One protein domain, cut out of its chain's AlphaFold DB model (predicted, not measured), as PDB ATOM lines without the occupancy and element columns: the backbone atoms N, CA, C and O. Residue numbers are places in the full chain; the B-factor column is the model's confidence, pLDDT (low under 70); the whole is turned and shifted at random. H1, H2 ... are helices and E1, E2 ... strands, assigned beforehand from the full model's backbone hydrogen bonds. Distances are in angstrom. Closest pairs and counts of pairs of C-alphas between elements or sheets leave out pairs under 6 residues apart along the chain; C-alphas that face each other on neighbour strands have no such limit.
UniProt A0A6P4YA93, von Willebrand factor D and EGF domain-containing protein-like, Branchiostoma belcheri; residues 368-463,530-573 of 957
ATOM      1  N   LEU A 368    -193.196  61.017  17.968       89.25
ATOM      2  CA  LEU A 368    -192.176  61.258  16.946       89.25
ATOM      3  C   LEU A 368    -192.686  62.224  15.882       89.25
ATOM      4  O   LEU A 368    -193.712  61.981  15.241       89.25
ATOM      5  N   VAL A 369    -191.913  63.279  15.622       93.31
ATOM      6  CA  VAL A 369    -192.202  64.277  14.586       93.31
ATOM      7  C   VAL A 369    -191.055  64.324  13.581       93.31
ATOM      8  O   VAL A 369    -189.941  64.739  13.884       93.31
ATOM      9  N   HIS A 370    -191.314  63.901  12.346       92.94
ATOM     10  CA  HIS A 370    -190.351  63.982  11.249       92.94
ATOM     11  C   HIS A 370    -190.709  65.140  10.318       92.94
ATOM     12  O   HIS A 370    -191.814  65.181   9.780       92.94
ATOM     13  N   SER A 371    -189.748  66.019  10.029       91.88
ATOM     14  CA  SER A 371    -189.872  67.017   8.958       91.88
ATOM     15  C   SER A 371    -189.246  66.517   7.654       91.88
ATOM     16  O   SER A 371    -188.236  65.806   7.645       91.88
ATOM     17  N   ARG A 372    -189.839  66.908   6.525       87.44
ATOM     18  CA  ARG A 372    -189.285  66.738   5.181       87.44
ATOM     19  C   ARG A 372    -189.090  68.112   4.552       87.44
ATOM     20  O   ARG A 372    -189.987  68.951   4.574       87.44
ATOM     21  N   VAL A 373    -187.924  68.318   3.942       86.44
ATOM     22  CA  VAL A 373    -187.548  69.583   3.300       86.44
ATOM     23  C   VAL A 373    -187.339  69.422   1.797       86.44
ATOM     24  O   VAL A 373    -186.906  68.373   1.314       86.44
ATOM     25  N   TRP A 374    -187.595  70.493   1.052       81.06
ATOM     26  CA  TRP A 374    -187.244  70.628  -0.360       81.06
ATOM     27  C   TRP A 374    -186.416  71.889  -0.599       81.06
ATOM     28  O   TRP A 374    -186.341  72.784   0.242       81.06
ATOM     29  N   ARG A 375    -185.790  71.982  -1.771       78.38
ATOM     30  CA  ARG A 375    -185.096  73.206  -2.168       78.38
ATOM     31  C   ARG A 375    -186.110  74.270  -2.587       78.38
ATOM     32  O   ARG A 375    -186.838  74.064  -3.556       78.38
ATOM     33  N   CYS A 376    -186.072  75.421  -1.926       72.94
ATOM     34  CA  CYS A 376    -186.847  76.612  -2.259       72.94
ATOM     35  C   CYS A 376    -185.865  77.767  -2.516       72.94
ATOM     36  O   CYS A 376    -185.078  78.159  -1.657       72.94
ATOM     37  N   TRP A 377    -185.839  78.285  -3.746       75.75
ATOM     38  CA  TRP A 377    -184.837  79.273  -4.174       75.75
ATOM     39  C   TRP A 377    -183.380  78.839  -3.862       75.75
ATOM     40  O   TRP A 377    -182.862  77.876  -4.450       75.75
ATOM     41  N   ALA A 378    -182.710  79.574  -2.969       71.81
ATOM     42  CA  ALA A 378    -181.332  79.375  -2.530       71.81
ATOM     43  C   ALA A 378    -181.206  78.615  -1.192       71.81
ATOM     44  O   ALA A 378    -180.083  78.348  -0.774       71.81
ATOM     45  N   VAL A 379    -182.324  78.249  -0.555       74.38
ATOM     46  CA  VAL A 379    -182.379  77.628   0.781       74.38
ATOM     47  C   VAL A 379    -183.202  76.330   0.767       74.38
ATOM     48  O   VAL A 379    -183.626  75.853  -0.296       74.38
ATOM     49  N   SER A 380    -183.382  75.726   1.942       79.81
ATOM     50  CA  SER A 380    -184.280  74.587   2.152       79.81
ATOM     51  C   SER A 380    -185.520  75.056   2.906       79.81
ATOM     52  O   SER A 380    -185.389  75.797   3.871       79.81
ATOM     53  N   CYS A 381    -186.700  74.613   2.481       83.50
ATOM     54  CA  CYS A 381    -187.969  74.895   3.157       83.50
ATOM     55  C   CYS A 381    -188.614  73.578   3.573       83.50
ATOM     56  O   CYS A 381    -188.533  72.599   2.822       83.50
ATOM     57  N   ASN A 382    -189.302  73.559   4.716       89.75
ATOM     58  CA  ASN A 382    -190.158  72.428   5.066       89.75
ATOM     59  C   ASN A 382    -191.273  72.300   4.020       89.75
ATOM     60  O   ASN A 382    -191.861  73.289   3.585       89.75
ATOM     61  N   CYS A 383    -191.541  71.075   3.594       90.06
ATOM     62  CA  CYS A 383    -192.596  70.734   2.646       90.06
ATOM     63  C   CYS A 383    -193.454  69.564   3.133       90.06
ATOM     64  O   CYS A 383    -194.399  69.179   2.449       90.06
ATOM     65  N   GLY A 384    -193.151  68.987   4.295       91.88
ATOM     66  CA  GLY A 384    -194.015  67.999   4.911       91.88
ATOM     67  C   GLY A 384    -193.654  67.725   6.361       91.88
ATOM     68  O   GLY A 384    -192.499  67.882   6.755       91.88
ATOM     69  N   VAL A 385    -194.634  67.248   7.123       95.12
ATOM     70  CA  VAL A 385    -194.469  66.708   8.476       95.12
ATOM     71  C   VAL A 385    -195.141  65.339   8.593       95.12
ATOM     72  O   VAL A 385    -196.188  65.091   7.990       95.12
ATOM     73  N   ALA A 386    -194.522  64.435   9.342       93.44
ATOM     74  CA  ALA A 386    -195.092  63.156   9.736       93.44
ATOM     75  C   ALA A 386    -195.052  63.051  11.260       93.44
ATOM     76  O   ALA A 386    -193.991  63.216  11.853       93.44
ATOM     77  N   VAL A 387    -196.204  62.790  11.862       94.06
ATOM     78  CA  VAL A 387    -196.431  62.752  13.308       94.06
ATOM     79  C   VAL A 387    -196.831  61.336  13.684       94.06
ATOM     80  O   VAL A 387    -197.670  60.739  12.998       94.06
ATOM     81  N   ARG A 388    -196.235  60.795  14.743       89.06
ATOM     82  CA  ARG A 388    -196.568  59.482  15.282       89.06
ATOM     83  C   ARG A 388    -196.715  59.526  16.793       89.06
ATOM     84  O   ARG A 388    -195.851  60.078  17.456       89.06
ATOM     85  N   GLU A 389    -197.726  58.828  17.289       84.44
ATOM     86  CA  GLU A 389    -197.857  58.419  18.686       84.44
ATOM     87  C   GLU A 389    -198.440  57.003  18.713       84.44
ATOM     88  O   GLU A 389    -199.445  56.722  18.055       84.44
ATOM     89  N   GLY A 390    -197.760  56.071  19.382       76.88
ATOM     90  CA  GLY A 390    -198.143  54.658  19.358       76.88
ATOM     91  C   GLY A 390    -198.220  54.085  17.931       76.88
ATOM     92  O   GLY A 390    -197.218  54.055  17.198       76.88
ATOM     93  N   ASP A 391    -199.413  53.615  17.554       75.81
ATOM     94  CA  ASP A 391    -199.739  53.071  16.225       75.81
ATOM     95  C   ASP A 391    -200.271  54.131  15.241       75.81
ATOM     96  O   ASP A 391    -200.387  53.855  14.039       75.81
ATOM     97  N   ASP A 392    -200.590  55.337  15.713       82.94
ATOM     98  CA  ASP A 392    -201.116  56.408  14.878       82.94
ATOM     99  C   ASP A 392    -199.999  57.103  14.118       82.94
ATOM    100  O   ASP A 392    -199.007  57.533  14.693       82.94
ATOM    101  N   VAL A 393    -200.162  57.221  12.797       88.69
ATOM    102  CA  VAL A 393    -199.226  57.947  11.932       88.69
ATOM    103  C   VAL A 393    -200.011  58.861  11.005       88.69
ATOM    104  O   VAL A 393    -200.744  58.392  10.124       88.69
ATOM    105  N   ILE A 394    -199.829  60.167  11.174       92.06
ATOM    106  CA  ILE A 394    -200.470  61.222  10.390       92.06
ATOM    107  C   ILE A 394    -199.394  61.958   9.595       92.06
ATOM    108  O   ILE A 394    -198.348  62.311  10.127       92.06
ATOM    109  N   THR A 395    -199.628  62.197   8.307       92.62
ATOM    110  CA  THR A 395    -198.691  62.942   7.453       92.62
ATOM    111  C   THR A 395    -199.380  64.107   6.769       92.62
ATOM    112  O   THR A 395    -200.451  63.913   6.191       92.62
ATOM    113  N   ILE A 396    -198.734  65.266   6.752       93.69
ATOM    114  CA  ILE A 396    -199.096  66.434   5.947       93.69
ATOM    115  C   ILE A 396    -197.943  66.643   4.965       93.69
ATOM    116  O   ILE A 396    -196.853  67.014   5.379       93.69
ATOM    117  N   ASP A 397    -198.139  66.348   3.680       88.81
ATOM    118  CA  ASP A 397    -197.050  66.305   2.689       88.81
ATOM    119  C   ASP A 397    -197.405  67.071   1.403       88.81
ATOM    120  O   ASP A 397    -198.442  66.825   0.782       88.81
ATOM    121  N   MET A 398    -196.532  67.991   0.991       88.75
ATOM    122  CA  MET A 398    -196.551  68.676  -0.310       88.75
ATOM    123  C   MET A 398    -195.209  68.580  -1.054       88.75
ATOM    124  O   MET A 398    -195.015  69.259  -2.065       88.75
ATOM    125  N   CYS A 399    -194.286  67.735  -0.597       84.19
ATOM    126  CA  CYS A 399    -192.971  67.532  -1.205       84.19
ATOM    127  C   CYS A 399    -193.038  66.770  -2.541       84.19
ATOM    128  O   CYS A 399    -192.097  66.815  -3.343       84.19
ATOM    129  N   ASP A 400    -194.143  66.066  -2.792       75.38
ATOM    130  CA  ASP A 400    -194.340  65.199  -3.952       75.38
ATOM    131  C   ASP A 400    -194.668  65.994  -5.227       75.38
ATOM    132  O   ASP A 400    -195.819  66.113  -5.651       75.38
ATOM    133  N   GLY A 401    -193.639  66.527  -5.888       73.00
ATOM    134  CA  GLY A 401    -193.792  67.171  -7.193       73.00
ATOM    135  C   GLY A 401    -192.735  68.230  -7.504       73.00
ATOM    136  O   GLY A 401    -191.669  68.260  -6.887       73.00
ATOM    137  N   PRO A 402    -192.952  69.051  -8.542       74.25
ATOM    138  CA  PRO A 402    -192.184  70.272  -8.762       74.25
ATOM    139  C   PRO A 402    -192.580  71.350  -7.743       74.25
ATOM    140  O   PRO A 402    -193.765  71.518  -7.459       74.25
ATOM    141  N   PHE A 403    -191.600  72.118  -7.258       77.00
ATOM    142  CA  PHE A 403    -191.829  73.292  -6.407       77.00
ATOM    143  C   PHE A 403    -192.878  74.234  -7.025       77.00
ATOM    144  O   PHE A 403    -192.807  74.540  -8.217       77.00
ATOM    145  N   GLY A 404    -193.859  74.660  -6.224       76.31
ATOM    146  CA  GLY A 404    -194.980  75.514  -6.643       76.31
ATOM    147  C   GLY A 404    -196.127  74.796  -7.373       76.31
ATOM    148  O   GLY A 404    -197.177  75.393  -7.593       76.31
ATOM    149  N   HIS A 405    -195.973  73.519  -7.743       83.00
ATOM    150  CA  HIS A 405    -197.006  72.729  -8.437       83.00
ATOM    151  C   HIS A 405    -197.654  71.665  -7.534       83.00
ATOM    152  O   HIS A 405    -198.303  70.743  -8.029       83.00
ATOM    153  N   THR A 406    -197.457  71.763  -6.222       86.12
ATOM    154  CA  THR A 406    -197.983  70.826  -5.224       86.12
ATOM    155  C   THR A 406    -198.943  71.527  -4.264       86.12
ATOM    156  O   THR A 406    -199.077  72.756  -4.267       86.12
ATOM    157  N   ALA A 407    -199.641  70.721  -3.468       89.62
ATOM    158  CA  ALA A 407    -200.571  71.151  -2.435       89.62
ATOM    159  C   ALA A 407    -200.413  70.258  -1.190       89.62
ATOM    160  O   ALA A 407    -199.966  69.110  -1.334       89.62
ATOM    161  N   PRO A 408    -200.745  70.764   0.013       91.31
ATOM    162  CA  PRO A 408    -200.660  69.994   1.250       91.31
ATOM    163  C   PRO A 408    -201.626  68.816   1.226       91.31
ATOM    164  O   PRO A 408    -202.835  68.976   1.069       91.31
ATOM    165  N   THR A 409    -201.073  67.624   1.418       87.75
ATOM    166  CA  THR A 409    -201.842  66.390   1.489       87.75
ATOM    167  C   THR A 409    -201.849  65.853   2.901       87.75
ATOM    168  O   THR A 409    -200.828  65.361   3.370       87.75
ATOM    169  N   VAL A 410    -203.018  65.848   3.531       91.19
ATOM    170  CA  VAL A 410    -203.201  65.232   4.845       91.19
ATOM    171  C   VAL A 410    -203.614  63.771   4.682       91.19
ATOM    172  O   VAL A 410    -204.565  63.469   3.957       91.19
ATOM    173  N   ARG A 411    -202.903  62.850   5.337       86.69
ATOM    174  CA  ARG A 411    -203.205  61.411   5.322       86.69
ATOM    175  C   ARG A 411    -203.084  60.813   6.715       86.69
ATOM    176  O   ARG A 411    -202.079  61.010   7.386       86.69
ATOM    177  N   LEU A 412    -204.069  59.996   7.072       88.00
ATOM    178  CA  LEU A 412    -203.967  59.031   8.160       88.00
ATOM    179  C   LEU A 412    -203.385  57.737   7.580       88.00
ATOM    180  O   LEU A 412    -204.065  57.031   6.828       88.00
ATOM    181  N   ARG A 413    -202.102  57.478   7.838       82.81
ATOM    182  CA  ARG A 413    -201.382  56.333   7.261       82.81
ATOM    183  C   ARG A 413    -201.554  55.054   8.072       82.81
ATOM    184  O   ARG A 413    -201.426  53.977   7.488       82.81
ATOM    185  N   SER A 414    -201.833  55.159   9.371       81.12
ATOM    186  CA  SER A 414    -202.096  54.002  10.225       81.12
ATOM    187  C   SER A 414    -203.298  53.197   9.696       81.12
ATOM    188  O   SER A 414    -204.270  53.776   9.192       81.12
ATOM    189  N   PRO A 415    -203.252  51.849   9.733       73.38
ATOM    190  CA  PRO A 415    -204.339  51.016   9.219       73.38
ATOM    191  C   PRO A 415    -205.557  50.970  10.156       73.38
ATOM    192  O   PRO A 415    -206.655  50.655   9.696       73.38
ATOM    193  N   GLN A 416    -205.371  51.278  11.441       74.75
ATOM    194  CA  GLN A 416    -206.398  51.227  12.487       74.75
ATOM    195  C   GLN A 416    -207.065  52.589  12.693       74.75
ATOM    196  O   GLN A 416    -206.518  53.613  12.296       74.75
ATOM    197  N   GLU A 417    -208.269  52.630  13.266       77.38
ATOM    198  CA  GLU A 417    -208.876  53.911  13.657       77.38
ATOM    199  C   GLU A 417    -207.967  54.683  14.624       77.38
ATOM    200  O   GLU A 417    -207.289  54.034  15.419       77.38
ATOM    201  N   PRO A 418    -207.929  56.030  14.528       78.31
ATOM    202  CA  PRO A 418    -207.131  56.838  15.439       78.31
ATOM    203  C   PRO A 418    -207.466  56.538  16.898       78.31
ATOM    204  O   PRO A 418    -208.633  56.301  17.232       78.31
ATOM    205  N   ALA A 419    -206.457  56.582  17.759       71.00
ATOM    206  CA  ALA A 419    -206.630  56.509  19.198       71.00
ATOM    207  C   ALA A 419    -207.579  57.615  19.689       71.00
ATOM    208  O   ALA A 419    -207.685  58.699  19.109       71.00
ATOM    209  N   ARG A 420    -208.302  57.338  20.780       65.94
ATOM    210  CA  ARG A 420    -209.195  58.326  21.394       65.94
ATOM    211  C   ARG A 420    -208.359  59.509  21.894       65.94
ATOM    212  O   ARG A 420    -207.451  59.301  22.686       65.94
ATOM    213  N   GLY A 421    -208.692  60.719  21.444       66.25
ATOM    214  CA  GLY A 421    -207.904  61.936  21.683       66.25
ATOM    215  C   GLY A 421    -207.125  62.405  20.450       66.25
ATOM    216  O   GLY A 421    -206.860  63.597  20.324       66.25
ATOM    217  N   THR A 422    -206.849  61.517  19.483       78.19
ATOM    218  CA  THR A 422    -206.204  61.895  18.218       78.19
ATOM    219  C   THR A 422    -207.184  62.670  17.342       78.19
ATOM    220  O   THR A 422    -208.197  62.131  16.883       78.19
ATOM    221  N   ARG A 423    -206.862  63.929  17.046       82.56
ATOM    222  CA  ARG A 423    -207.708  64.828  16.254       82.56
ATOM    223  C   ARG A 423    -206.896  65.558  15.196       82.56
ATOM    224  O   ARG A 423    -205.808  66.052  15.463       82.56
ATOM    225  N   VAL A 424    -207.449  65.664  13.990       89.75
ATOM    226  CA  VAL A 424    -206.865  66.449  12.898       89.75
ATOM    227  C   VAL A 424    -207.838  67.539  12.473       89.75
ATOM    228  O   VAL A 424    -208.917  67.247  11.943       89.75
ATOM    229  N   THR A 425    -207.454  68.797  12.667       89.75
ATOM    230  CA  THR A 425    -208.237  69.963  12.248       89.75
ATOM    231  C   THR A 425    -207.564  70.727  11.114       89.75
ATOM    232  O   THR A 425    -206.360  70.626  10.870       89.75
ATOM    233  N   ARG A 426    -208.379  71.474  10.370       91.06
ATOM    234  CA  ARG A 426    -207.962  72.362   9.287       91.06
ATOM    235  C   ARG A 426    -208.657  73.707   9.440       91.06
ATOM    236  O   ARG A 426    -209.877  73.744   9.608       91.06
ATOM    237  N   SER A 427    -207.930  74.798   9.235       87.94
ATOM    238  CA  SER A 427    -208.536  76.129   9.188       87.94
ATOM    239  C   SER A 427    -209.529  76.283   8.029       87.94
ATOM    240  O   SER A 427    -209.458  75.595   7.005       87.94
ATOM    241  N   GLN A 428    -210.457  77.234   8.147       86.38
ATOM    242  CA  GLN A 428    -211.437  77.517   7.087       86.38
ATOM    243  C   GLN A 428    -210.796  77.997   5.778       86.38
ATOM    244  O   GLN A 428    -211.312  77.706   4.701       86.38
ATOM    245  N   SER A 429    -209.652  78.688   5.841       87.06
ATOM    246  CA  SER A 429    -208.897  79.057   4.638       87.06
ATOM    247  C   SER A 429    -208.116  77.881   4.052       87.06
ATOM    248  O   SER A 429    -207.608  77.979   2.940       87.06
ATOM    249  N   GLY A 430    -208.009  76.758   4.770       89.69
ATOM    250  CA  GLY A 430    -207.243  75.591   4.347       89.69
ATOM    251  C   GLY A 430    -205.735  75.829   4.295       89.69
ATOM    252  O   GLY A 430    -205.041  75.088   3.601       89.69
ATOM    253  N   ARG A 431    -205.252  76.879   4.972       88.31
ATOM    254  CA  ARG A 431    -203.832  77.249   5.088       88.31
ATOM    255  C   ARG A 431    -203.182  76.739   6.366       88.31
ATOM    256  O   ARG A 431    -201.969  76.745   6.432       88.31
ATOM    257  N   SER A 432    -203.951  76.290   7.353       88.94
ATOM    258  CA  SER A 432    -203.412  75.719   8.587       88.94
ATOM    259  C   SER A 432    -204.020  74.347   8.850       88.94
ATOM    260  O   SER A 432    -205.195  74.115   8.550       88.94
ATOM    261  N   PHE A 433    -203.201  73.443   9.376       92.75
ATOM    262  CA  PHE A 433    -203.579  72.100   9.801       92.75
ATOM    263  C   PHE A 433    -202.995  71.833  11.182       92.75
ATOM    264  O   PHE A 433    -201.857  72.217  11.447       92.75
ATOM    265  N   LYS A 434    -203.746  71.150  12.041       89.75
ATOM    266  CA  LYS A 434    -203.359  70.866  13.423       89.75
ATOM    267  C   LYS A 434    -203.631  69.405  13.745       89.75
ATOM    268  O   LYS A 434    -204.694  68.890  13.402       89.75
ATOM    269  N   VAL A 435    -202.654  68.739  14.345       91.00
ATOM    270  CA  VAL A 435    -202.723  67.349  14.801       91.00
ATOM    271  C   VAL A 435    -202.582  67.369  16.315       91.00
ATOM    272  O   VAL A 435    -201.493  67.641  16.809       91.00
ATOM    273  N   SER A 436    -203.669  67.102  17.032       83.25
ATOM    274  CA  SER A 436    -203.681  66.966  18.490       83.25
ATOM    275  C   SER A 436    -203.642  65.476  18.838       83.25
ATOM    276  O   SER A 436    -204.376  64.690  18.231       83.25
ATOM    277  N   LEU A 437    -202.765  65.083  19.760       78.38
ATOM    278  CA  LEU A 437    -202.519  63.693  20.146       78.38
ATOM    279  C   LEU A 437    -203.041  63.395  21.565       78.38
ATOM    280  O   LEU A 437    -203.144  64.317  22.376       78.38
ATOM    281  N   PRO A 438    -203.355  62.125  21.884       70.00
ATOM    282  CA  PRO A 438    -203.726  61.675  23.225       70.00
ATOM    283  C   PRO A 438    -202.772  62.099  24.349       70.00
ATOM    284  O   PRO A 438    -203.264  62.411  25.430       70.00
ATOM    285  N   SER A 439    -201.455  62.183  24.108       68.06
ATOM    286  CA  SER A 439    -200.502  62.713  25.107       68.06
ATOM    287  C   SER A 439    -200.710  64.178  25.487       68.06
ATOM    288  O   SER A 439    -200.142  64.648  26.467       68.06
ATOM    289  N   GLY A 440    -201.492  64.929  24.710       70.00
ATOM    290  CA  GLY A 440    -201.546  66.388  24.776       70.00
ATOM    291  C   GLY A 440    -200.506  67.071  23.884       70.00
ATOM    292  O   GLY A 440    -200.549  68.297  23.749       70.00
ATOM    293  N   ALA A 441    -199.615  66.316  23.229       78.44
ATOM    294  CA  ALA A 441    -198.738  66.861  22.201       78.44
ATOM    295  C   ALA A 441    -199.557  67.365  21.004       78.44
ATOM    296  O   ALA A 441    -200.543  66.753  20.576       78.44
ATOM    297  N   GLU A 442    -199.139  68.490  20.431       84.62
ATOM    298  CA  GLU A 442    -199.818  69.096  19.292       84.62
ATOM    299  C   GLU A 442    -198.818  69.540  18.226       84.62
ATOM    300  O   GLU A 442    -197.810  70.185  18.504       84.62
ATOM    301  N   VAL A 443    -199.109  69.204  16.970       90.94
ATOM    302  CA  VAL A 443    -198.318  69.625  15.815       90.94
ATOM    303  C   VAL A 443    -199.191  70.453  14.897       90.94
ATOM    304  O   VAL A 443    -200.138  69.949  14.289       90.94
ATOM    305  N   ARG A 444    -198.844  71.727  14.749       88.00
ATOM    306  CA  ARG A 444    -199.515  72.658  13.852       88.00
ATOM    307  C   ARG A 444    -198.617  73.025  12.681       88.00
ATOM    308  O   ARG A 444    -197.419  73.249  12.830       88.00
ATOM    309  N   THR A 445    -199.214  73.114  11.498       91.06
ATOM    310  CA  THR A 445    -198.528  73.531  10.279       91.06
ATOM    311  C   THR A 445    -199.282  74.632   9.560       91.06
ATOM    312  O   THR A 445    -200.423  74.416   9.146       91.06
ATOM    313  N   ASP A 446    -198.620  75.759   9.328       87.19
ATOM    314  CA  ASP A 446    -199.127  76.839   8.486       87.19
ATOM    315  C   ASP A 446    -198.465  76.733   7.103       87.19
ATOM    316  O   ASP A 446    -197.244  76.780   6.961       87.19
ATOM    317  N   VAL A 447    -199.278  76.507   6.075       88.75
ATOM    318  CA  VAL A 447    -198.867  76.140   4.720       88.75
ATOM    319  C   VAL A 447    -198.958  77.335   3.782       88.75
ATOM    320  O   VAL A 447    -199.978  78.018   3.690       88.75
ATOM    321  N   GLU A 448    -197.908  77.510   2.988       85.38
ATOM    322  CA  GLU A 448    -197.806  78.494   1.921       85.38
ATOM    323  C   GLU A 448    -197.398  77.853   0.590       85.38
ATOM    324  O   GLU A 448    -197.068  76.673   0.495       85.38
ATOM    325  N   TYR A 449    -197.414  78.631  -0.496       81.56
ATOM    326  CA  TYR A 449    -197.023  78.114  -1.818       81.56
ATOM    327  C   TYR A 449    -195.566  77.612  -1.879       81.56
ATOM    328  O   TYR A 449    -195.224  76.816  -2.756       81.56
ATOM    329  N   TRP A 450    -194.705  78.096  -0.978       81.62
ATOM    330  CA  TRP A 450    -193.278  77.777  -0.923       81.62
ATOM    331  C   TRP A 450    -192.932  76.629   0.038       81.62
ATOM    332  O   TRP A 450    -191.806  76.126  -0.008       81.62
ATOM    333  N   GLY A 451    -193.864  76.188   0.883       86.81
ATOM    334  CA  GLY A 451    -193.597  75.213   1.938       86.81
ATOM    335  C   GLY A 451    -194.551  75.360   3.118       86.81
ATOM    336  O   GLY A 451    -195.701  75.749   2.941       86.81
ATOM    337  N   MET A 452    -194.077  75.049   4.320       89.62
ATOM    338  CA  MET A 452    -194.850  75.182   5.556       89.62
ATOM    339  C   MET A 452    -193.972  75.588   6.739       89.62
ATOM    340  O   MET A 452    -192.788  75.256   6.778       89.62
ATOM    341  N   ASN A 453    -194.567  76.253   7.720       85.69
ATOM    342  CA  ASN A 453    -194.004  76.365   9.062       85.69
ATOM    343  C   ASN A 453    -194.483  75.196   9.911       85.69
ATOM    344  O   ASN A 453    -195.583  74.688   9.693       85.69
ATOM    345  N   LEU A 454    -193.652  74.776  10.858       88.62
ATOM    346  CA  LEU A 454    -193.950  73.691  11.784       88.62
ATOM    347  C   LEU A 454    -193.877  74.244  13.204       88.62
ATOM    348  O   LEU A 454    -192.847  74.786  13.596       88.62
ATOM    349  N   HIS A 455    -194.958  74.076  13.953       85.00
ATOM    350  CA  HIS A 455    -195.061  74.415  15.363       85.00
ATOM    351  C   HIS A 455    -195.345  73.122  16.118       85.00
ATOM    352  O   HIS A 455    -196.298  72.411  15.792       85.00
ATOM    353  N   VAL A 456    -194.491  72.795  17.082       86.69
ATOM    354  CA  VAL A 456    -194.638  71.603  17.916       86.69
ATOM    355  C   VAL A 456    -194.821  72.075  19.346       86.69
ATOM    356  O   VAL A 456    -193.964  72.765  19.892       86.69
ATOM    357  N   LYS A 457    -195.960  71.720  19.924       80.38
ATOM    358  CA  LYS A 457    -196.270  71.899  21.331       80.38
ATOM    359  C   LYS A 457    -196.097  70.559  22.018       80.38
ATOM    360  O   LYS A 457    -196.682  69.559  21.601       80.38
ATOM    361  N   VAL A 458    -195.294  70.576  23.065       75.50
ATOM    362  CA  VAL A 458    -194.943  69.400  23.847       75.50
ATOM    363  C   VAL A 458    -195.610  69.519  25.229       75.50
ATOM    364  O   VAL A 458    -195.661  70.636  25.762       75.50
ATOM    365  N   PRO A 459    -196.177  68.434  25.789       69.31
ATOM    366  CA  PRO A 459    -196.667  68.398  27.165       69.31
ATOM    367  C   PRO A 459    -195.574  68.753  28.179       69.31
ATOM    368  O   PRO A 459    -194.386  68.593  27.915       69.31
ATOM    369  N   SER A 460    -195.972  69.220  29.363       62.00
ATOM    370  CA  SER A 460    -195.029  69.508  30.455       62.00
ATOM    371  C   SER A 460    -194.282  68.271  30.950       62.00
ATOM    372  O   SER A 460    -193.179  68.412  31.466       62.00
ATOM    373  N   ASP A 461    -194.876  67.091  30.783       60.00
ATOM    374  CA  ASP A 461    -194.335  65.815  31.259       60.00
ATOM    375  C   ASP A 461    -193.056  65.416  30.496       60.00
ATOM    376  O   ASP A 461    -192.224  64.690  31.022       60.00
ATOM    377  N   ASP A 462    -192.838  65.971  29.297       65.00
ATOM    378  CA  ASP A 462    -191.626  65.745  28.498       65.00
ATOM    379  C   ASP A 462    -190.531  66.816  28.742       65.00
ATOM    380  O   ASP A 462    -189.579  66.925  27.959       65.00
ATOM    381  N   PHE A 463    -190.645  67.655  29.785       71.12
ATOM    382  CA  PHE A 463    -189.637  68.678  30.105       71.12
ATOM    383  C   PHE A 463    -188.258  68.045  30.347       71.12
ATOM    384  O   PHE A 463    -188.094  67.174  31.198       71.12
ATOM    385  N   LEU A 530    -207.260  68.079  30.697       38.00
ATOM    386  CA  LEU A 530    -206.883  69.220  31.539       38.00
ATOM    387  C   LEU A 530    -207.477  69.083  32.932       38.00
ATOM    388  O   LEU A 530    -208.699  69.020  33.075       38.00
ATOM    389  N   CYS A 531    -206.619  69.092  33.948       37.12
ATOM    390  CA  CYS A 531    -207.020  69.112  35.346       37.12
ATOM    391  C   CYS A 531    -207.031  70.552  35.871       37.12
ATOM    392  O   CYS A 531    -206.004  71.225  35.908       37.12
ATOM    393  N   ALA A 532    -208.204  71.034  36.276       34.53
ATOM    394  CA  ALA A 532    -208.359  72.269  37.025       34.53
ATOM    395  C   ALA A 532    -208.306  71.957  38.523       34.53
ATOM    396  O   ALA A 532    -209.098  71.167  39.039       34.53
ATOM    397  N   CYS A 533    -207.392  72.597  39.246       32.38
ATOM    398  CA  CYS A 533    -207.358  72.504  40.700       32.38
ATOM    399  C   CYS A 533    -208.488  73.357  41.290       32.38
ATOM    400  O   CYS A 533    -208.505  74.579  41.148       32.38
ATOM    401  N   THR A 534    -209.437  72.708  41.961       36.31
ATOM    402  CA  THR A 534    -210.492  73.378  42.732       36.31
ATOM    403  C   THR A 534    -210.223  73.224  44.226       36.31
ATOM    404  O   THR A 534    -209.436  72.374  44.638       36.31
ATOM    405  N   ALA A 535    -210.938  73.985  45.061       30.70
ATOM    406  CA  ALA A 535    -210.909  73.831  46.522       30.70
ATOM    407  C   ALA A 535    -211.302  72.417  47.015       30.70
ATOM    408  O   ALA A 535    -211.151  72.112  48.194       30.70
ATOM    409  N   SER A 536    -211.810  71.564  46.118       30.31
ATOM    410  CA  SER A 536    -212.186  70.165  46.346       30.31
ATOM    411  C   SER A 536    -211.238  69.130  45.710       30.31
ATOM    412  O   SER A 536    -211.556  67.946  45.745       30.31
ATOM    413  N   GLY A 537    -210.104  69.544  45.132       31.36
ATOM    414  CA  GLY A 537    -209.140  68.661  44.456       31.36
ATOM    415  C   GLY A 537    -209.058  68.866  42.933       31.36
ATOM    416  O   GLY A 537    -209.753  69.739  42.389       31.36
ATOM    417  N   PRO A 538    -208.185  68.108  42.238       33.12
ATOM    418  CA  PRO A 538    -208.044  68.173  40.786       33.12
ATOM    419  C   PRO A 538    -209.315  67.649  40.106       33.12
ATOM    420  O   PRO A 538    -209.711  66.501  40.288       33.12
ATOM    421  N   GLN A 539    -209.974  68.504  39.327       36.94
ATOM    422  CA  GLN A 539    -211.078  68.128  38.451       36.94
ATOM    423  C   GLN A 539    -210.597  68.124  37.012       36.94
ATOM    424  O   GLN A 539    -210.276  69.178  36.465       36.94
ATOM    425  N   CYS A 540    -210.567  66.951  36.394       42.31
ATOM    426  CA  CYS A 540    -210.111  66.820  35.021       42.31
ATOM    427  C   CYS A 540    -211.281  66.782  34.026       42.31
ATOM    428  O   CYS A 540    -212.284  66.109  34.260       42.31
ATOM    429  N   GLY A 541    -211.172  67.564  32.947       41.84
ATOM    430  CA  GLY A 541    -212.185  67.688  31.893       41.84
ATOM    431  C   GLY A 541    -212.152  66.560  30.852       41.84
ATOM    432  O   GLY A 541    -211.164  65.842  30.742       41.84
ATOM    433  N   ASP A 542    -213.243  66.441  30.083       43.16
ATOM    434  CA  ASP A 542    -213.433  65.514  28.948       43.16
ATOM    435  C   ASP A 542    -212.354  65.740  27.861       43.16
ATOM    436  O   ASP A 542    -212.052  66.902  27.559       43.16
ATOM    437  N   PRO A 543    -211.789  64.691  27.228       41.06
ATOM    438  CA  PRO A 543    -210.724  64.861  26.231       41.06
ATOM    439  C   PRO A 543    -211.181  65.648  24.987       41.06
ATOM    440  O   PRO A 543    -210.349  66.214  24.280       41.06
ATOM    441  N   ASP A 544    -212.491  65.764  24.746       41.91
ATOM    442  CA  ASP A 544    -213.070  66.589  23.677       41.91
ATOM    443  C   ASP A 544    -213.125  68.097  24.029       41.91
ATOM    444  O   ASP A 544    -213.595  68.914  23.229       41.91
ATOM    445  N   THR A 545    -212.649  68.492  25.218       44.88
ATOM    446  CA  THR A 545    -212.745  69.856  25.776       44.88
ATOM    447  C   THR A 545    -211.399  70.548  26.010       44.88
ATOM    448  O   THR A 545    -211.272  71.346  26.939       44.88
ATOM    449  N   ILE A 546    -210.403  70.320  25.138       48.75
ATOM    450  CA  ILE A 546    -209.181  71.147  25.099       48.75
ATOM    451  C   ILE A 546    -209.601  72.634  25.074       48.75
ATOM    452  O   ILE A 546    -210.347  73.027  24.165       48.75
ATOM    453  N   PRO A 547    -209.167  73.467  26.045       48.25
ATOM    454  CA  PRO A 547    -209.439  74.892  26.060       48.25
ATOM    455  C   PRO A 547    -208.857  75.508  24.797       48.25
ATOM    456  O   PRO A 547    -207.663  75.760  24.669       48.25
ATOM    457  N   THR A 548    -209.732  75.729  23.836       54.38
ATOM    458  CA  THR A 548    -209.458  76.501  22.638       54.38
ATOM    459  C   THR A 548    -210.087  77.865  22.839       54.38
ATOM    460  O   THR A 548    -211.066  78.024  23.579       54.38
ATOM    461  N   PHE A 549    -209.523  78.888  22.201       55.66
ATOM    462  CA  PHE A 549    -210.194  80.177  22.193       55.66
ATOM    463  C   PHE A 549    -211.605  79.991  21.603       55.66
ATOM    464  O   PHE A 549    -211.739  79.312  20.587       55.66
ATOM    465  N   PRO A 550    -212.659  80.610  22.172       49.09
ATOM    466  CA  PRO A 550    -214.041  80.456  21.693       49.09
ATOM    467  C   PRO A 550    -214.271  80.785  20.204       49.09
ATOM    468  O   PRO A 550    -215.336  80.489  19.667       49.09
ATOM    469  N   ASN A 551    -213.286  81.413  19.555       57.78
ATOM    470  CA  ASN A 551    -213.293  81.815  18.152       57.78
ATOM    471  C   ASN A 551    -212.312  80.992  17.282       57.78
ATOM    472  O   ASN A 551    -212.010  81.400  16.162       57.78
ATOM    473  N   ASP A 552    -211.784  79.868  17.779       63.66
ATOM    474  CA  ASP A 552    -211.004  78.921  16.974       63.66
ATOM    475  C   ASP A 552    -211.968  78.078  16.116       63.66
ATOM    476  O   ASP A 552    -212.517  77.067  16.553       63.66
ATOM    477  N   PHE A 553    -212.265  78.554  14.901       68.94
ATOM    478  CA  PHE A 553    -213.255  77.949  13.994       68.94
ATOM    479  C   PHE A 553    -212.686  76.841  13.096       68.94
ATOM    480  O   PHE A 553    -213.139  76.653  11.958       68.94
ATOM    481  N   ASP A 554    -211.678  76.141  13.594       82.06
ATOM    482  CA  ASP A 554    -211.046  75.013  12.934       82.06
ATOM    483  C   ASP A 554    -212.049  73.884  12.640       82.06
ATOM    484  O   ASP A 554    -212.894  73.506  13.456       82.06
ATOM    485  N   ILE A 555    -211.964  73.334  11.430       85.31
ATOM    486  CA  ILE A 555    -212.835  72.266  10.945       85.31
ATOM    487  C   ILE A 555    -212.169  70.929  11.254       85.31
ATOM    488  O   ILE A 555    -211.078  70.647  10.761       85.31
ATOM    489  N   ASP A 556    -212.847  70.080  12.021       87.06
ATOM    490  CA  ASP A 556    -212.409  68.705  12.249       87.06
ATOM    491  C   ASP A 556    -212.566  67.863  10.978       87.06
ATOM    492  O   ASP A 556    -213.675  67.666  10.471       87.06
ATOM    493  N   ILE A 557    -211.445  67.361  10.462       88.44
ATOM    494  CA  ILE A 557    -211.391  66.532   9.255       88.44
ATOM    495  C   ILE A 557    -211.046  65.069   9.562       88.44
ATOM    496  O   ILE A 557    -210.920  64.270   8.632       88.44
ATOM    497  N   THR A 558    -210.951  64.676  10.835       87.31
ATOM    498  CA  THR A 558    -210.516  63.336  11.278       87.31
ATOM    499  C   THR A 558    -211.363  62.231  10.646       87.31
ATOM    500  O   THR A 558    -210.851  61.345   9.958       87.31
ATOM    501  N   ASN A 559    -212.689  62.338  10.759       84.62
ATOM    502  CA  ASN A 559    -213.623  61.376  10.165       84.62
ATOM    503  C   ASN A 559    -213.552  61.351   8.631       84.62
ATOM    504  O   ASN A 559    -213.692  60.296   8.009       84.62
ATOM    505  N   THR A 560    -213.307  62.501   7.999       85.25
ATOM    506  CA  THR A 560    -213.115  62.583   6.546       85.25
ATOM    507  C   THR A 560    -211.856  61.832   6.116       85.25
ATOM    508  O   THR A 560    -211.890  61.123   5.107       85.25
ATOM    509  N   LEU A 561    -210.766  61.920   6.883       86.25
ATOM    510  CA  LEU A 561    -209.528  61.174   6.631       86.25
ATOM    511  C   LEU A 561    -209.735  59.663   6.799       86.25
ATOM    512  O   LEU A 561    -209.330  58.892   5.924       86.25
ATOM    513  N   VAL A 562    -210.443  59.240   7.853       85.50
ATOM    514  CA  VAL A 562    -210.813  57.830   8.082       85.50
ATOM    515  C   VAL A 562    -211.624  57.268   6.909       85.50
ATOM    516  O   VAL A 562    -211.318  56.185   6.409       85.50
ATOM    517  N   GLN A 563    -212.611  58.016   6.406       81.62
ATOM    518  CA  GLN A 563    -213.418  57.607   5.248       81.62
ATOM    519  C   GLN A 563    -212.601  57.538   3.948       81.62
ATOM    520  O   GLN A 563    -212.837  56.665   3.110       81.62
ATOM    521  N   ARG A 564    -211.641  58.452   3.761       76.12
ATOM    522  CA  ARG A 564    -210.785  58.505   2.563       76.12
ATOM    523  C   ARG A 564    -209.753  57.374   2.525       76.12
ATOM    524  O   ARG A 564    -209.449  56.896   1.434       76.12
ATOM    525  N   ARG A 565    -209.292  56.881   3.681       75.00
ATOM    526  CA  ARG A 565    -208.326  55.770   3.803       75.00
ATOM    527  C   ARG A 565    -208.766  54.479   3.096       75.00
ATOM    528  O   ARG A 565    -207.922  53.759   2.577       75.00
ATOM    529  N   GLY A 566    -210.069  54.187   3.061       56.62
ATOM    530  CA  GLY A 566    -210.621  52.964   2.459       56.62
ATOM    531  C   GLY A 566    -210.855  53.009   0.941       56.62
ATOM    532  O   GLY A 566    -211.233  51.989   0.359       56.62
ATOM    533  N   ARG A 567    -210.674  54.162   0.277       62.09
ATOM    534  CA  ARG A 567    -210.842  54.276  -1.185       62.09
ATOM    535  C   ARG A 567    -209.642  53.658  -1.912       62.09
ATOM    536  O   ARG A 567    -208.533  53.667  -1.378       62.09
ATOM    537  N   ARG A 568    -209.826  53.151  -3.145       51.50
ATOM    538  CA  ARG A 568    -208.719  52.698  -4.018       51.50
ATOM    539  C   ARG A 568    -207.982  53.932  -4.546       51.50
ATOM    540  O   ARG A 568    -208.040  54.268  -5.726       51.50
ATOM    541  N   SER A 569    -207.363  54.670  -3.630       50.09
ATOM    542  CA  SER A 569    -206.882  56.011  -3.903       50.09
ATOM    543  C   SER A 569    -205.608  55.989  -4.742       50.09
ATOM    544  O   SER A 569    -204.661  55.239  -4.477       50.09
ATOM    545  N   ARG A 570    -205.569  56.918  -5.702       50.91
ATOM    546  CA  ARG A 570    -204.378  57.421  -6.403       50.91
ATOM    547  C   ARG A 570    -203.199  57.746  -5.479       50.91
ATOM    548  O   ARG A 570    -202.054  57.709  -5.928       50.91
ATOM    549  N   ASP A 571    -203.470  58.006  -4.199       46.19
ATOM    550  CA  ASP A 571    -202.479  58.260  -3.147       46.19
ATOM    551  C   ASP A 571    -201.408  57.156  -3.028       46.19
ATOM    552  O   ASP A 571    -200.251  57.452  -2.735       46.19
ATOM    553  N   LEU A 572    -201.750  55.888  -3.301       45.03
ATOM    554  CA  LEU A 572    -200.847  54.738  -3.110       45.03
ATOM    555  C   LEU A 572    -199.692  54.664  -4.128       45.03
ATOM    556  O   LEU A 572    -198.694  53.985  -3.873       45.03
ATOM    557  N   ARG A 573    -199.789  55.363  -5.271       41.84
ATOM    558  CA  ARG A 573    -198.718  55.397  -6.290       41.84
ATOM    559  C   ARG A 573    -197.530  56.286  -5.909       41.84
ATOM    560  O   ARG A 573    -196.474  56.123  -6.514       41.84
TER     561      ARG A 573
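This is residues 368 to 463 and 530 to 573 of the 957 residues of the protein "von Willebrand factor D and EGF domain-containing protein-like" of Branchiostoma belcheri (UniProt A0A6P4YA93). Two four-stranded sheets lie face to face as a sandwich, with E1 to E4 in one layer and E5 to E8 in the other, and H1 sits at the side where the edge strands E4 and E5 lie. A small hairpin, E9 and E10, lies well away from the sandwich and makes much of the length, while the short H2 comes last, beyond H1. The printed part has 140 residues, with ten named strands in order E1 to E10 and then two named helices, H1 and H2; the class is mostly strand. The sheets run E1 - E2 - E3 - E4, E5 - E6 - E7 - E8 and E9 - E10, each antiparallel throughout. The whole is compact, with a radius of gyration of the C-alphas of 16.7 A, yet elongated in outline, with spans of 59 by 37 by 29 A.

E1, residues 368 to 376, begins with C-alpha 368 at (-192.176, 61.258, 16.946) and is 25.2 A long from first to last C-alpha. E2, residues 379 to 389, is the longest strand at 30.5 A. E3, residues 392 to 397, measures 16.2 A, and E4 is residues 409 to 412. E5, residues 423 to 426, and E6, residues 432 to 436, come next. E7, residues 442 to 448, and E8, residues 451 to 457, measure 19.9 A each; C-alpha 457 is at (-196.270, 71.899, 21.331). After the cut come E9, residues 531 to 534, and E10, residues 537 to 540. H1, residues 558 to 565, measures 10.9 A. H2, residues 570 to 573, ends with C-alpha 573 at (-198.718, 55.397, -6.290).

E1 to E4 form a meander, each strand the antiparallel neighbour of the one before. N 370 and O 386 join E1 and E2 within hydrogen-bond range at 2.8 A, N 387 and O 394 join E2 and E3 at 2.8 A, and N 395 and O 411 join E3 and E4 at 2.9 A. E5 to E8 form a second meander, with N 425 and O 434 at 2.9 A, N 435 and O 443 at 2.8 A, and N 444 and O 455 at 2.8 A. The two sheets form a sandwich: the parts that face each other are 9.8 A centre to centre, their best planes are 7 degrees apart, and the strands of one stand at 21 degrees to those of the other. The closest C-alphas of E2 and E8 are those of Cys 383 and Gly 451, 4.6 A apart. E1 and E8 are near each other, with 8 pairs of C-alphas within 10 A. H1 only grazes both sheets; its closest C-alphas to E4 are those of Leu 412 and Leu 561, 6.2 A apart, and to E5 those of Val 424 and Thr 558, 5.1 A apart. Residues 425 to 426 of E5 also pair, antiparallel, with residues 555 to 556. E9 and E10 form a hairpin, with N 532 and O 539 at 2.8 A, and E9 is apart from E7. H2 is not on either of the four-stranded sheets. In H1 every O i to N i+4 pair is within hydrogen-bond range; H2 is too short for such a pair.

The two C-alphas farthest apart are those of Pro 402 and Ser 536, at 58.6 A. Residues 464 to 529 are not printed, and C-alphas 463 and 530 are 17.3 A apart across that cut. The links E3 to E4 and E10 to H1 are long. The mean pLDDT of the printed part is 74.4, and 39 residues are under 70, among them 530 to 553 and 566 to 573.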